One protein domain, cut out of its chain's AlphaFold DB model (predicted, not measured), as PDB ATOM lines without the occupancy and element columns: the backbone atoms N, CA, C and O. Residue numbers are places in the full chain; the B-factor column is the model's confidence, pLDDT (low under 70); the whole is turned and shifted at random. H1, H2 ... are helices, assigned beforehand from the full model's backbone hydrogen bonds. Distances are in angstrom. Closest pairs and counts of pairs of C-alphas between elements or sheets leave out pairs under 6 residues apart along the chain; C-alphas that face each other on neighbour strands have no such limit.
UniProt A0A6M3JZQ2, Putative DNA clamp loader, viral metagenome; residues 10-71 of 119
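This is residues 10 to 71 of the 119 residues of the protein "Putative DNA clamp loader" of viral metagenome (UniProt A0A6M3JZQ2). Four short helices form a compact, rounded body: H2 and H4 run side by side, H3 and H1 sit at opposite ends, and residues 19 to 30 loop from H1 to H2. The printed part has 62 residues with four named helices, H1 to H4 in order, no named strand, and is all helix. The radius of gyration of the C-alphas is 10.4 A; the spans are 25 by 24 by 17 A.

H4, residues 60 to 70, is the hub and touches H2, residues 31 to 39, the same way at a shallow tilt of 29 degrees; their closest C-alphas, Ala 31 and Asp 60, are 5.0 A apart. H3, residues 42 to 52, forms a hairpin with H2, closest C-alphas Ser 39 and Ile 45 at 5.5 A. H1, residues 10 to 18, touches H4 only at their ends, closest C-alphas Ile 16 and Tyr 68 at 4.5 A. Every O i to N i+4 pair is within hydrogen-bond range in H1, H2 and H4, and 4 of 7 in H3.

H4 measures 15.2 A, H3 15.1 A, H2 12.2 A and H1 11.6 A. C-alpha 10 begins H1 at (4.314, -103.617, 202.159); C-alpha 70 ends H4 at (-8.452, -94.460, 210.452).

The printed part has no cut. The link from H1 to H2 is long. No printed residue is under 70.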
ATOM      1  N   PHE A  10       3.954-105.023 202.312       92.75
ATOM      2  CA  PHE A  10       4.314-103.617 202.159       92.75
ATOM      3  C   PHE A  10       3.433-102.892 201.138       92.75
ATOM      4  O   PHE A  10       3.253-101.682 201.260       92.75
ATOM      5  N   ASN A  11       2.850-103.594 200.162       94.12
ATOM      6  CA  ASN A  11       1.869-103.003 199.253       94.12
ATOM      7  C   ASN A  11       0.630-102.534 200.026       94.12
ATOM      8  O   ASN A  11       0.214-101.389 199.867       94.12
ATOM      9  N   TYR A  12       0.120-103.368 200.932       95.44
ATOM     10  CA  TYR A  12      -1.046-103.062 201.764       95.44
ATOM     11  C   TYR A  12      -0.754-102.004 202.829       95.44
ATOM     12  O   TYR A  12      -1.534-101.070 203.000       95.44
ATOM     13  N   LEU A  13       0.414-102.060 203.474       95.06
ATOM     14  CA  LEU A  13       0.846-101.002 204.394       95.06
ATOM     15  C   LEU A  13       0.967 -99.653 203.672       95.06
ATOM     16  O   LEU A  13       0.459 -98.642 204.148       95.06
ATOM     17  N   ASN A  14       1.564 -99.632 202.478       94.62
ATOM     18  CA  ASN A  14       1.647 -98.418 201.670       94.62
ATOM     19  C   ASN A  14       0.273 -97.955 201.166       94.62
ATOM     20  O   ASN A  14       0.039 -96.750 201.086       94.62
ATOM     21  N   SER A  15      -0.639 -98.875 200.851       95.50
ATOM     22  CA  SER A  15      -2.027 -98.535 200.532       95.50
ATOM     23  C   SER A  15      -2.680 -97.783 201.693       95.50
ATOM     24  O   SER A  15      -3.191 -96.680 201.490       95.50
ATOM     25  N   ILE A  16      -2.538 -98.291 202.920       96.44
ATOM     26  CA  ILE A  16      -3.033 -97.652 204.145       96.44
ATOM     27  C   ILE A  16      -2.361 -96.289 204.377       96.44
ATOM     28  O   ILE A  16      -3.044 -95.304 204.661       96.44
ATOM     29  N   PHE A  17      -1.037 -96.194 204.241       96.00
ATOM     30  CA  PHE A  17      -0.274 -94.974 204.542       96.00
ATOM     31  C   PHE A  17      -0.477 -93.857 203.525       96.00
ATOM     32  O   PHE A  17      -0.546 -92.687 203.899       96.00
ATOM     33  N   TYR A  18      -0.594 -94.196 202.244       96.19
ATOM     34  CA  TYR A  18      -0.710 -93.215 201.167       96.19
ATOM     35  C   TYR A  18      -2.133 -93.059 200.629       96.19
ATOM     36  O   TYR A  18      -2.342 -92.200 199.771       96.19
ATOM     37  N   LYS A  19      -3.097 -93.837 201.142       95.62
ATOM     38  CA  LYS A  19      -4.480 -93.913 200.642       95.62
ATOM     39  C   LYS A  19      -4.527 -94.267 199.160       95.62
ATOM     40  O   LYS A  19      -5.212 -93.626 198.369       95.62
ATOM     41  N   LYS A  20      -3.712 -95.250 198.773       93.69
ATOM     42  CA  LYS A  20      -3.704 -95.773 197.403       93.69
ATOM     43  C   LYS A  20      -4.720 -96.905 197.320       93.69
ATOM     44  O   LYS A  20      -4.599 -97.823 198.127       93.69
ATOM     45  N   PRO A  21      -5.677 -96.880 196.388       90.69
ATOM     46  CA  PRO A  21      -6.612 -97.985 196.237       90.69
ATOM     47  C   PRO A  21      -5.840 -99.255 195.862       90.69
ATOM     48  O   PRO A  21      -5.015 -99.241 194.951       90.69
ATOM     49  N   GLU A  22      -6.082-100.336 196.596       90.12
ATOM     50  CA  GLU A  22      -5.462-101.642 196.384       90.12
ATOM     51  C   GLU A  22      -6.497-102.719 196.714       90.12
ATOM     52  O   GLU A  22      -7.220-102.597 197.704       90.12
ATOM     53  N   ILE A  23      -6.571-103.764 195.885       90.88
ATOM     54  CA  ILE A  23      -7.470-104.897 196.132       90.88
ATOM     55  C   ILE A  23      -6.860-105.738 197.249       90.88
ATOM     56  O   ILE A  23      -5.783-106.325 197.082       90.88
ATOM     57  N   TYR A  24      -7.545-105.753 198.388       93.06
ATOM     58  CA  TYR A  24      -7.115-106.472 199.575       93.06
ATOM     59  C   TYR A  24      -7.079-107.986 199.343       93.06
ATOM     60  O   TYR A  24      -8.014-108.562 198.793       93.06
ATOM     61  N   ASP A  25      -5.977-108.615 199.753       93.56
ATOM     62  CA  ASP A  25      -5.811-110.066 199.742       93.56
ATOM     63  C   ASP A  25      -5.339-110.530 201.121       93.56
ATOM     64  O   ASP A  25      -4.178-110.353 201.513       93.56
ATOM     65  N   LYS A  26      -6.257-111.174 201.842       92.44
ATOM     66  CA  LYS A  26      -6.014-111.729 203.177       92.44
ATOM     67  C   LYS A  26      -4.907-112.785 203.213       92.44
ATOM     68  O   LYS A  26      -4.325-112.997 204.269       92.44
ATOM     69  N   LYS A  27      -4.585-113.454 202.096       91.56
ATOM     70  CA  LYS A  27      -3.491-114.442 202.058       91.56
ATOM     71  C   LYS A  27      -2.124-113.778 202.195       91.56
ATOM     72  O   LYS A  27      -1.209-114.375 202.751       91.56
ATOM     73  N   ILE A  28      -1.990-112.555 201.685       92.88
ATOM     74  CA  ILE A  28      -0.726-111.812 201.661       92.88
ATOM     75  C   ILE A  28      -0.574-110.965 202.922       92.88
ATOM     76  O   ILE A  28       0.515-110.881 203.493       92.88
ATOM     77  N   ALA A  29      -1.657-110.322 203.358       93.81
ATOM     78  CA  ALA A  29      -1.646-109.455 204.525       93.81
ATOM     79  C   ALA A  29      -2.829-109.753 205.454       93.81
ATOM     80  O   ALA A  29      -3.738-108.935 205.511       93.81
ATOM     81  N   PRO A  30      -2.814-110.875 206.200       94.75
ATOM     82  CA  PRO A  30      -3.848-111.172 207.187       94.75
ATOM     83  C   PRO A  30      -4.023-110.027 208.187       94.75
ATOM     84  O   PRO A  30      -3.042-109.368 208.555       94.75
ATOM     85  N   ALA A  31      -5.236-109.839 208.707       94.56
ATOM     86  CA  ALA A  31      -5.537-108.748 209.640       94.56
ATOM     87  C   ALA A  31      -4.621-108.749 210.872       94.56
ATOM     88  O   ALA A  31      -4.110-107.702 211.268       94.56
ATOM     89  N   PHE A  32      -4.332-109.931 211.425       94.31
ATOM     90  CA  PHE A  32      -3.377-110.077 212.523       94.31
ATOM     91  C   PHE A  32      -1.993-109.523 212.181       94.31
ATOM     92  O   PHE A  32      -1.392-108.797 212.975       94.31
ATOM     93  N   LEU A  33      -1.500-109.839 210.984       94.56
ATOM     94  CA  LEU A  33      -0.185-109.405 210.547       94.56
ATOM     95  C   LEU A  33      -0.158-107.885 210.329       94.56
ATOM     96  O   LEU A  33       0.813-107.236 210.714       94.56
ATOM     97  N   LEU A  34      -1.230-107.304 209.783       95.31
ATOM     98  CA  LEU A  34      -1.377-105.852 209.655       95.31
ATOM     99  C   LEU A  34      -1.363-105.151 211.016       95.31
ATOM    100  O   LEU A  34      -0.583-104.217 211.201       95.31
ATOM    101  N   SER A  35      -2.164-105.614 211.977       95.69
ATOM    102  CA  SER A  35      -2.199-105.053 213.334       95.69
ATOM    103  C   SER A  35      -0.831-105.116 214.008       95.69
ATOM    104  O   SER A  35      -0.398-104.139 214.620       95.69
ATOM    105  N   LEU A  36      -0.104-106.221 213.829       94.12
ATOM    106  CA  LEU A  36       1.245-106.381 214.363       94.12
ATOM    107  C   LEU A  36       2.224-105.371 213.745       94.12
ATOM    108  O   LEU A  36       2.928-104.682 214.480       94.12
ATOM    109  N   TRP A  37       2.213-105.195 212.420       95.06
ATOM    110  CA  TRP A  37       3.030-104.168 211.763       95.06
ATOM    111  C   TRP A  37       2.684-102.756 212.234       95.06
ATOM    112  O   TRP A  37       3.581-101.986 212.564       95.06
ATOM    113  N   LEU A  38       1.401-102.407 212.296       95.00
ATOM    114  CA  LEU A  38       0.965-101.070 212.697       95.00
ATOM    115  C   LEU A  38       1.262-100.776 214.175       95.00
ATOM    116  O   LEU A  38       1.527 -99.625 214.512       95.00
ATOM    117  N   SER A  39       1.307-101.798 215.036       94.62
ATOM    118  CA  SER A  39       1.622-101.649 216.467       94.62
ATOM    119  C   SER A  39       3.049-101.169 216.760       94.62
ATOM    120  O   SER A  39       3.317-100.650 217.841       94.62
ATOM    121  N   HIS A  40       3.971-101.294 215.799       93.12
ATOM    122  CA  HIS A  40       5.337-100.783 215.940       93.12
ATOM    123  C   HIS A  40       5.413 -99.248 215.885       93.12
ATOM    124  O   HIS A  40       6.412 -98.669 216.315       93.12
ATOM    125  N   ASP A  41       4.386 -98.577 215.360       92.81
ATOM    126  CA  ASP A  41       4.291 -97.122 215.373       92.81
ATOM    127  C   ASP A  41       3.479 -96.666 216.588       92.81
ATOM    128  O   ASP A  41       2.266 -96.876 216.665       92.81
ATOM    129  N   LYS A  42       4.146 -95.988 217.529       92.38
ATOM    130  CA  LYS A  42       3.518 -95.505 218.768       92.38
ATOM    131  C   LYS A  42       2.297 -94.622 218.515       92.38
ATOM    132  O   LYS A  42       1.345 -94.676 219.284       92.38
ATOM    133  N   SER A  43       2.294 -93.851 217.427       93.75
ATOM    134  CA  SER A  43       1.171 -92.973 217.078       93.75
ATOM    135  C   SER A  43      -0.078 -93.724 216.603       93.75
ATOM    136  O   SER A  43      -1.146 -93.127 216.494       93.75
ATOM    137  N   LEU A  44       0.043 -95.021 216.302       95.44
ATOM    138  CA  LEU A  44      -1.053 -95.870 215.834       95.44
ATOM    139  C   LEU A  44      -1.573 -96.826 216.909       95.44
ATOM    140  O   LEU A  44      -2.591 -97.474 216.675       95.44
ATOM    141  N   ILE A  45      -0.925 -96.898 218.077       94.75
ATOM    142  CA  ILE A  45      -1.273 -97.847 219.145       94.75
ATOM    143  C   ILE A  45      -2.752 -97.739 219.526       94.75
ATOM    144  O   ILE A  45      -3.438 -98.754 219.574       94.75
ATOM    145  N   ASP A  46      -3.281 -96.528 219.704       96.06
ATOM    146  CA  ASP A  46      -4.689 -96.339 220.074       96.06
ATOM    147  C   ASP A  46      -5.656 -96.797 218.975       96.06
ATOM    148  O   ASP A  46      -6.732 -97.327 219.257       96.06
ATOM    149  N   ILE A  47      -5.279 -96.621 217.705       96.38
ATOM    150  CA  ILE A  47      -6.076 -97.066 216.554       96.38
ATOM    151  C   ILE A  47      -6.097 -98.596 216.499       96.38
ATOM    152  O   ILE A  47      -7.160 -99.178 216.285       96.38
ATOM    153  N   VAL A  48      -4.943 -99.231 216.707       96.31
ATOM    154  CA  VAL A  48      -4.779-100.691 216.711       96.31
ATOM    155  C   VAL A  48      -5.508-101.317 217.906       96.31
ATOM    156  O   VAL A  48      -6.281-102.257 217.743       96.31
ATOM    157  N   ASN A  49      -5.368-100.751 219.104       95.94
ATOM    158  CA  ASN A  49      -6.018-101.267 220.312       95.94
ATOM    159  C   ASN A  49      -7.549-101.249 220.222       95.94
ATOM    160  O   ASN A  49      -8.200-102.178 220.697       95.94
ATOM    161  N   LYS A  50      -8.125-100.243 219.555       95.06
ATOM    162  CA  LYS A  50      -9.572-100.160 219.301       95.06
ATOM    163  C   LYS A  50     -10.118-101.271 218.406       95.06
ATOM    164  O   LYS A  50     -11.318-101.494 218.435       95.06
ATOM    165  N   ILE A  51      -9.299-101.933 217.593       94.81
ATOM    166  CA  ILE A  51      -9.773-103.029 216.733       94.81
ATOM    167  C   ILE A  51      -9.289-104.398 217.216       94.81
ATOM    168  O   ILE A  51      -9.942-105.399 216.940       94.81
ATOM    169  N   ASN A  52      -8.214-104.453 218.011       93.69
ATOM    170  CA  ASN A  52      -7.635-105.699 218.523       93.69
ATOM    171  C   ASN A  52      -8.649-106.599 219.249       93.69
ATOM    172  O   ASN A  52      -8.619-107.812 219.058       93.69
ATOM    173  N   TYR A  53      -9.566-106.038 220.047       91.12
ATOM    174  CA  TYR A  53     -10.579-106.840 220.752       91.12
ATOM    175  C   TYR A  53     -11.632-107.448 219.809       91.12
ATOM    176  O   TYR A  53     -12.230-108.471 220.128       91.12
ATOM    177  N   LEU A  54     -11.834-106.845 218.634       92.44
ATOM    178  CA  LEU A  54     -12.739-107.321 217.585       92.44
ATOM    179  C   LEU A  54     -12.026-108.164 216.526       92.44
ATOM    180  O   LEU A  54     -12.669-108.679 215.616       92.44
ATOM    181  N   GLN A  55     -10.706-108.317 216.626       89.75
ATOM    182  CA  GLN A  55      -9.874-108.850 215.552       89.75
ATOM    183  C   GLN A  55     -10.201-110.294 215.167       89.75
ATOM    184  O   GLN A  55     -10.013-110.672 214.018       89.75
ATOM    185  N   PHE A  56     -10.704-111.087 216.114       88.81
ATOM    186  CA  PHE A  56     -11.133-112.465 215.865       88.81
ATOM    187  C   PHE A  56     -12.630-112.589 215.541       88.81
ATOM    188  O   PHE A  56     -13.074-113.659 215.140       88.81
ATOM    189  N   GLY A  57     -13.406-111.517 215.728       91.81
ATOM    190  CA  GLY A  57     -14.847-111.487 215.457       91.81
ATOM    191  C   GLY A  57     -15.224-110.797 214.145       91.81
ATOM    192  O   GLY A  57     -16.353-110.942 213.684       91.81
ATOM    193  N   LEU A  58     -14.302-110.043 213.540       94.50
ATOM    194  CA  LEU A  58     -14.507-109.341 212.275       94.50
ATOM    195  C   LEU A  58     -13.749-110.011 211.136       94.50
ATOM    196  O   LEU A  58     -12.717-110.645 211.344       94.50
ATOM    197  N   SER A  59     -14.245-109.826 209.914       95.69
ATOM    198  CA  SER A  59     -13.513-110.252 208.730       95.69
ATOM    199  C   SER A  59     -12.286-109.374 208.494       95.69
ATOM    200  O   SER A  59     -12.274-108.166 208.753       95.69
ATOM    201  N   ASP A  60     -11.260-109.996 207.926       95.19
ATOM    202  CA  ASP A  60     -10.008-109.346 207.569       95.19
ATOM    203  C   ASP A  60     -10.205-108.113 206.669       95.19
ATOM    204  O   ASP A  60      -9.536-107.097 206.854       95.19
ATOM    205  N   ASP A  61     -11.161-108.172 205.737       95.38
ATOM    206  CA  ASP A  61     -11.511-107.070 204.835       95.38
ATOM    207  C   ASP A  61     -12.021-105.834 205.594       95.38
ATOM    208  O   ASP A  61     -11.667-104.696 205.265       95.38
ATOM    209  N   ILE A  62     -12.823-106.044 206.645       96.06
ATOM    210  CA  ILE A  62     -13.346-104.964 207.491       96.06
ATOM    211  C   ILE A  62     -12.207-104.331 208.288       96.06
ATOM    212  O   ILE A  62     -12.123-103.106 208.370       96.06
ATOM    213  N   ILE A  63     -11.306-105.143 208.843       96.38
ATOM    214  CA  ILE A  63     -10.161-104.654 209.622       96.38
ATOM    215  C   ILE A  63      -9.199-103.865 208.727       96.38
ATOM    216  O   ILE A  63      -8.754-102.774 209.092       96.38
ATOM    217  N   TYR A  64      -8.929-104.364 207.521       96.69
ATOM    218  CA  TYR A  64      -8.157-103.634 206.522       96.69
ATOM    219  C   TYR A  64      -8.808-102.292 206.175       96.69
ATOM    220  O   TYR A  64      -8.143-101.255 206.205       96.69
ATOM    221  N   THR A  65     -10.118-102.289 205.918       96.19
ATOM    222  CA  THR A  65     -10.890-101.075 205.615       96.19
ATOM    223  C   THR A  65     -10.839-100.080 206.777       96.19
ATOM    224  O   THR A  65     -10.590 -98.890 206.573       96.19
ATOM    225  N   TYR A  66     -10.980-100.556 208.015       97.00
ATOM    226  CA  TYR A  66     -10.824 -99.742 209.218       97.00
ATOM    227  C   TYR A  66      -9.459 -99.047 209.247       97.00
ATOM    228  O   TYR A  66      -9.398 -97.822 209.387       97.00
ATOM    229  N   TYR A  67      -8.364 -99.782 209.037       97.00
ATOM    230  CA  TYR A  67      -7.030 -99.185 208.988       97.00
ATOM    231  C   TYR A  67      -6.867 -98.217 207.816       97.00
ATOM    232  O   TYR A  67      -6.333 -97.116 207.995       97.00
ATOM    233  N   TYR A  68      -7.387 -98.568 206.639       96.94
ATOM    234  CA  TYR A  68      -7.374 -97.707 205.462       96.94
ATOM    235  C   TYR A  68      -8.077 -96.368 205.706       96.94
ATOM    236  O   TYR A  68      -7.634 -95.358 205.169       96.94
ATOM    237  N   HIS A  69      -9.098 -96.294 206.559       96.88
ATOM    238  CA  HIS A  69      -9.766 -95.027 206.867       96.88
ATOM    239  C   HIS A  69      -9.233 -94.321 208.117       96.88
ATOM    240  O   HIS A  69      -9.177 -93.092 208.135       96.88
ATOM    241  N   LYS A  70      -8.834 -95.054 209.160       97.00
ATOM    242  CA  LYS A  70      -8.452 -94.460 210.452       97.00
ATOM    243  C   LYS A  70      -6.994 -94.049 210.548       97.00
ATOM    244  O   LYS A  70      -6.701 -93.075 211.232       97.00
ATOM    245  N   VAL A  71      -6.077 -94.753 209.885       96.50
ATOM    246  CA  VAL A  71      -4.653 -94.394 209.926       96.50
ATOM    247  C   VAL A  71      -4.450 -93.062 209.191       96.50
ATOM    248  O   VAL A  71      -4.814 -92.972 208.020       96.50
TER     249      VAL A  71